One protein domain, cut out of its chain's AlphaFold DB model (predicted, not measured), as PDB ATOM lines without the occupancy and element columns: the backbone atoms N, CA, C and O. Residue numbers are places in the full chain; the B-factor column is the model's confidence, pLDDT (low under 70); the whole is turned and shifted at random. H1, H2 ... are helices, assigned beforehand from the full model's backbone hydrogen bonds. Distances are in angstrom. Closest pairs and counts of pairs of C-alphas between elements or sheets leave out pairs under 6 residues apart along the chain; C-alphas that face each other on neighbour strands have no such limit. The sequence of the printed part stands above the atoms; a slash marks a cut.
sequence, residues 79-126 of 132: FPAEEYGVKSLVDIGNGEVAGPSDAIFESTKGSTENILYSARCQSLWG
ATOM      1  N   PHE A  79     139.061 158.853 147.731       91.06
ATOM      2  CA  PHE A  79     139.530 159.231 146.411       91.06
ATOM      3  C   PHE A  79     138.483 160.106 145.723       91.06
ATOM      4  O   PHE A  79     137.321 159.694 145.645       91.06
ATOM      5  N   PRO A  80     138.870 161.274 145.188       91.94
ATOM      6  CA  PRO A  80     138.029 162.050 144.281       91.94
ATOM      7  C   PRO A  80     137.550 161.225 143.079       91.94
ATOM      8  O   PRO A  80     138.090 160.151 142.795       91.94
ATOM      9  N   ALA A  81     136.531 161.713 142.368       90.88
ATOM     10  CA  ALA A  81     136.102 161.069 141.129       90.88
ATOM     11  C   ALA A  81     137.255 161.062 140.109       90.88
ATOM     12  O   ALA A  81     137.971 162.052 139.955       90.88
ATOM     13  N   GLU A  82     137.445 159.926 139.436       88.25
ATOM     14  CA  GLU A  82     138.617 159.665 138.589       88.25
ATOM     15  C   GLU A  82     138.744 160.655 137.425       88.25
ATOM     16  O   GLU A  82     139.852 161.022 137.045       88.25
ATOM     17  N   GLU A  83     137.614 161.164 136.928       89.88
ATOM     18  CA  GLU A  83     137.542 162.179 135.870       89.88
ATOM     19  C   GLU A  83     138.307 163.471 136.187       89.88
ATOM     20  O   GLU A  83     138.761 164.155 135.272       89.88
ATOM     21  N   TYR A  84     138.501 163.794 137.470       90.69
ATOM     22  CA  TYR A  84     139.273 164.967 137.880       90.69
ATOM     23  C   TYR A  84     140.782 164.724 137.875       90.69
ATOM     24  O   TYR A  84     141.543 165.680 138.002       90.69
ATOM     25  N   GLY A  85     141.236 163.471 137.753       89.19
ATOM     26  CA  GLY A  85     142.655 163.140 137.621       89.19
ATOM     27  C   GLY A  85     143.533 163.661 138.763       89.19
ATOM     28  O   GLY A  85     144.690 163.998 138.527       89.19
ATOM     29  N   VAL A  86     142.992 163.770 139.983       89.62
ATOM     30  CA  VAL A  86     143.701 164.344 141.138       89.62
ATOM     31  C   VAL A  86     144.945 163.516 141.459       89.62
ATOM     32  O   VAL A  86     144.885 162.290 141.557       89.62
ATOM     33  N   LYS A  87     146.077 164.200 141.634       89.50
ATOM     34  CA  LYS A  87     147.387 163.606 141.923       89.50
ATOM     35  C   LYS A  87     147.796 163.897 143.359       89.50
ATOM     36  O   LYS A  87     147.505 164.974 143.879       89.50
ATOM     37  N   SER A  88     148.481 162.950 144.000       87.00
ATOM     38  CA  SER A  88     149.062 163.205 145.317       87.00
ATOM     39  C   SER A  88     150.223 164.199 145.208       87.00
ATOM     40  O   SER A  88     150.837 164.348 144.152       87.00
ATOM     41  N   LEU A  89     150.584 164.851 146.317       89.19
ATOM     42  CA  LEU A  89     151.765 165.726 146.349       89.19
ATOM     43  C   LEU A  89     153.060 164.973 146.005       89.19
ATOM     44  O   LEU A  89     153.989 165.568 145.465       89.19
ATOM     45  N   VAL A  90     153.111 163.669 146.295       89.38
ATOM     46  CA  VAL A  90     154.241 162.806 145.935       89.38
ATOM     47  C   VAL A  90     154.301 162.608 144.422       89.38
ATOM     48  O   VAL A  90     155.367 162.765 143.838       89.38
ATOM     49  N   ASP A  91     153.167 162.329 143.778       91.62
ATOM     50  CA  ASP A  91     153.099 162.162 142.320       91.62
ATOM     51  C   ASP A  91     153.489 163.452 141.590       91.62
ATOM     52  O   ASP A  91     154.272 163.419 140.643       91.62
ATOM     53  N   ILE A  92     153.010 164.600 142.079       93.06
ATOM     54  CA  ILE A  92     153.382 165.917 141.543       93.06
ATOM     55  C   ILE A  92     154.889 166.158 141.712       93.06
ATOM     56  O   ILE A  92     155.561 166.590 140.777       93.06
ATOM     57  N   GLY A  93     155.446 165.819 142.878       93.06
ATOM     58  CA  GLY A  93     156.892 165.866 143.120       93.06
ATOM     59  C   GLY A  93     157.704 164.956 142.190       93.06
ATOM     60  O   GLY A  93     158.861 165.256 141.905       93.06
ATOM     61  N   ASN A  94     157.089 163.890 141.669       94.81
ATOM     62  CA  ASN A  94     157.675 162.966 140.697       94.81
ATOM     63  C   ASN A  94     157.450 163.385 139.230       94.81
ATOM     64  O   ASN A  94     157.822 162.638 138.326       94.81
ATOM     65  N   GLY A  95     156.883 164.570 138.977       94.44
ATOM     66  CA  GLY A  95     156.733 165.143 137.637       94.44
ATOM     67  C   GLY A  95     155.333 165.039 137.027       94.44
ATOM     68  O   GLY A  95     155.154 165.425 135.873       94.44
ATOM     69  N   GLU A  96     154.338 164.553 137.771       94.31
ATOM     70  CA  GLU A  96     152.941 164.591 137.329       94.31
ATOM     71  C   GLU A  96     152.361 166.012 137.420       94.31
ATOM     72  O   GLU A  96     152.730 166.818 138.277       94.31
ATOM     73  N   VAL A  97     151.413 166.329 136.536       91.75
ATOM     74  CA  VAL A  97     150.743 167.637 136.536       91.75
ATOM     75  C   VAL A  97     149.703 167.681 137.652       91.75
ATOM     76  O   VAL A  97     148.926 166.743 137.829       91.75
ATOM     77  N   ALA A  98     149.674 168.786 138.399       90.38
ATOM     78  CA  ALA A  98     148.673 169.003 139.432       90.38
ATOM     79  C   ALA A  98     147.252 168.986 138.842       90.38
ATOM     80  O   ALA A  98     146.985 169.599 137.807       90.38
ATOM     81  N   GLY A  99     146.349 168.285 139.527       86.31
ATOM     82  CA  GLY A  99     144.928 168.275 139.200       86.31
ATOM     83  C   GLY A  99     144.218 169.593 139.557       86.31
ATOM     84  O   GLY A  99     144.849 170.542 140.036       86.31
ATOM     85  N   PRO A 100     142.894 169.661 139.340       89.62
ATOM     86  CA  PRO A 100     142.077 170.794 139.765       89.62
ATOM     87  C   PRO A 100     142.104 170.965 141.293       89.62
ATOM     88  O   PRO A 100     142.395 170.022 142.027       89.62
ATOM     89  N   SER A 101     141.779 172.167 141.775       87.25
ATOM     90  CA  SER A 101     141.679 172.432 143.215       87.25
ATOM     91  C   SER A 101     140.542 171.640 143.865       87.25
ATOM     92  O   SER A 101     139.517 171.378 143.234       87.25
ATOM     93  N   ASP A 102     140.696 171.331 145.154       84.50
ATOM     94  CA  ASP A 102     139.736 170.526 145.921       84.50
ATOM     95  C   ASP A 102     138.296 171.040 145.803       84.50
ATOM     96  O   ASP A 102     137.373 170.272 145.523       84.50
ATOM     97  N   ALA A 103     138.110 172.361 145.884       87.12
ATOM     98  CA  ALA A 103     136.805 173.013 145.778       87.12
ATOM     99  C   ALA A 103     136.016 172.637 144.505       87.12
ATOM    100  O   ALA A 103     134.788 172.701 144.508       87.12
ATOM    101  N   ILE A 104     136.698 172.239 143.425       87.31
ATOM    102  CA  ILE A 104     136.069 171.864 142.153       87.31
ATOM    103  C   ILE A 104     135.389 170.494 142.248       87.31
ATOM    104  O   ILE A 104     134.320 170.308 141.670       87.31
ATOM    105  N   PHE A 105     135.975 169.541 142.977       86.94
ATOM    106  CA  PHE A 105     135.499 168.155 143.004       86.94
ATOM    107  C   PHE A 105     134.885 167.731 144.340       86.94
ATOM    108  O   PHE A 105     134.336 166.636 144.435       86.94
ATOM    109  N   GLU A 106     134.944 168.562 145.386       85.94
ATOM    110  CA  GLU A 106     134.437 168.198 146.715       85.94
ATOM    111  C   GLU A 106     132.940 167.853 146.745       85.94
ATOM    112  O   GLU A 106     132.528 167.017 147.560       85.94
ATOM    113  N   SER A 107     132.155 168.480 145.864       87.62
ATOM    114  CA  SER A 107     130.712 168.245 145.711       87.62
ATOM    115  C   SER A 107     130.380 167.000 144.879       87.62
ATOM    116  O   SER A 107     129.252 166.503 144.932       87.62
ATOM    117  N   THR A 108     131.366 166.448 144.168       91.81
ATOM    118  CA  THR A 108     131.206 165.263 143.327       91.81
ATOM    119  C   THR A 108     131.564 164.003 144.109       91.81
ATOM    120  O   THR A 108     132.583 163.918 144.803       91.81
ATOM    121  N   LYS A 109     130.706 162.984 143.998       93.06
ATOM    122  CA  LYS A 109     130.920 161.699 144.665       93.06
ATOM    123  C   LYS A 109     132.086 160.956 144.011       93.06
ATOM    124  O   LYS A 109     132.082 160.671 142.821       93.06
ATOM    125  N   GLY A 110     133.063 160.619 144.832       93.06
ATOM    126  CA  GLY A 110     134.232 159.814 144.530       93.06
ATOM    127  C   GLY A 110     134.082 158.419 145.123       93.06
ATOM    128  O   GLY A 110     132.984 157.859 145.160       93.06
ATOM    129  N   SER A 111     135.182 157.838 145.595       93.75
ATOM    130  CA  SER A 111     135.206 156.440 146.023       93.75
ATOM    131  C   SER A 111     136.121 156.163 147.215       93.75
ATOM    132  O   SER A 111     136.986 156.948 147.587       93.75
ATOM    133  N   THR A 112     135.916 155.005 147.828       91.94
ATOM    134  CA  THR A 112     136.755 154.422 148.875       91.94
ATOM    135  C   THR A 112     137.070 152.984 148.501       91.94
ATOM    136  O   THR A 112     136.258 152.308 147.870       91.94
ATOM    137  N   GLU A 113     138.242 152.498 148.894       88.25
ATOM    138  CA  GLU A 113     138.672 151.142 148.531       88.25
ATOM    139  C   GLU A 113     138.121 150.068 149.469       88.25
ATOM    140  O   GLU A 113     137.796 148.968 149.035       88.25
ATOM    141  N   ASN A 114     138.012 150.368 150.763       86.25
ATOM    142  CA  ASN A 114     137.682 149.379 151.796       86.25
ATOM    143  C   ASN A 114     136.766 149.918 152.910       86.25
ATOM    144  O   ASN A 114     136.507 149.220 153.896       86.25
ATOM    145  N   ILE A 115     136.247 151.139 152.763       90.62
ATOM    146  CA  ILE A 115     135.358 151.770 153.741       90.62
ATOM    147  C   ILE A 115     133.917 151.687 153.239       90.62
ATOM    148  O   ILE A 115     133.429 152.562 152.536       90.62
ATOM    149  N   LEU A 116     133.214 150.622 153.636       88.88
ATOM    150  CA  LEU A 116     131.835 150.371 153.202       88.88
ATOM    151  C   LEU A 116     130.886 151.545 153.518       88.88
ATOM    152  O   LEU A 116     130.158 152.007 152.644       88.88
ATOM    153  N   TYR A 117     130.936 152.045 154.756       90.12
ATOM    154  CA  TYR A 117     130.121 153.166 155.234       90.12
ATOM    155  C   TYR A 117     131.015 154.359 155.580       90.12
ATOM    156  O   TYR A 117     131.312 154.621 156.744       90.12
ATOM    157  N   SER A 118     131.502 155.053 154.553       92.62
ATOM    158  CA  SER A 118     132.318 156.259 154.726       92.62
ATOM    159  C   SER A 118     131.505 157.393 155.344       92.62
ATOM    160  O   SER A 118     130.419 157.707 154.855       92.62
ATOM    161  N   ALA A 119     132.062 158.049 156.367       92.75
ATOM    162  CA  ALA A 119     131.431 159.194 157.021       92.75
ATOM    163  C   ALA A 119     131.084 160.302 156.015       92.75
ATOM    164  O   ALA A 119     129.950 160.767 156.002       92.75
ATOM    165  N   ARG A 120     132.019 160.646 155.116       92.12
ATOM    166  CA  ARG A 120     131.809 161.653 154.063       92.12
ATOM    167  C   ARG A 120     130.656 161.270 153.140       92.12
ATOM    168  O   ARG A 120     129.816 162.103 152.817       92.12
ATOM    169  N   CYS A 121     130.622 160.014 152.700       93.56
ATOM    170  CA  CYS A 121     129.653 159.603 151.689       93.56
ATOM    171  C   CYS A 121     128.235 159.500 152.246       93.56
ATOM    172  O   CYS A 121     127.278 159.934 151.608       93.56
ATOM    173  N   GLN A 122     128.128 159.014 153.481       94.75
ATOM    174  CA  GLN A 122     126.878 159.006 154.224       94.75
ATOM    175  C   GLN A 122     126.394 160.431 154.513       94.75
ATOM    176  O   GLN A 122     125.217 160.712 154.318       94.75
ATOM    177  N   SER A 123     127.283 161.348 154.914       93.88
ATOM    178  CA  SER A 123     126.886 162.720 155.251       93.88
ATOM    179  C   SER A 123     126.470 163.558 154.043       93.88
ATOM    180  O   SER A 123     125.576 164.385 154.172       93.88
ATOM    181  N   LEU A 124     127.132 163.389 152.892       93.19
ATOM    182  CA  LEU A 124     126.906 164.237 151.714       93.19
ATOM    183  C   LEU A 124     125.876 163.663 150.737       93.19
ATOM    184  O   LEU A 124     125.147 164.432 150.117       93.19
ATOM    185  N   TRP A 125     125.808 162.336 150.598       93.56
ATOM    186  CA  TRP A 125     124.957 161.690 149.591       93.56
ATOM    187  C   TRP A 125     123.993 160.648 150.168       93.56
ATOM    188  O   TRP A 125     123.147 160.159 149.433       93.56
ATOM    189  N   GLY A 126     124.097 160.283 151.453       94.56
ATOM    190  CA  GLY A 126     123.254 159.236 152.048       94.56
ATOM    191  C   GLY A 126     123.520 157.829 151.494       94.56
ATOM    192  O   GLY A 126     122.705 156.927 151.667       94.56
TER     193      GLY A 126
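This is residues 79 to 126 of the 132 residues of an uncharacterized protein of Penicillium subrubescens (UniProt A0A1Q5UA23). Little regular structure is present: a loose, winding string of loops has three short, separate helices, with H3 near one end of the longest axis, H1 near the other and H2 between them, off to one side. Residues 90 to 95, of which 90 to 93 belong to H1, stick out. The 48 printed residues hold, in chain order, H1, H2 and H3 and no named strand; the class is all helix, with 16 residues in named elements. The whole is loose, with a radius of gyration of the C-alphas of 12.2 A, and elongated, spanning 36 by 22 by 14 A.

H3, residues 119 to 125, is 10.2 A long and begins at C-alpha 119 (131.431, 159.194, 157.021). H2 is residues 102 to 105. H1, residues 89 to 93, begins at C-alpha 89 (151.765, 165.726, 146.349).

H3 is apart from H1 and H2, and H1 and H2 are apart. In H1 and H3 every O i to N i+4 pair is within hydrogen-bond range; H2 is too short for such a pair.

The C-alphas farthest apart, of Gly 95 and Gly 126, are 36.9 A apart. The link from H2 to H3, residues 106 to 118, is long. The printed part has no cut, and no printed residue is under 70 in pLDDT.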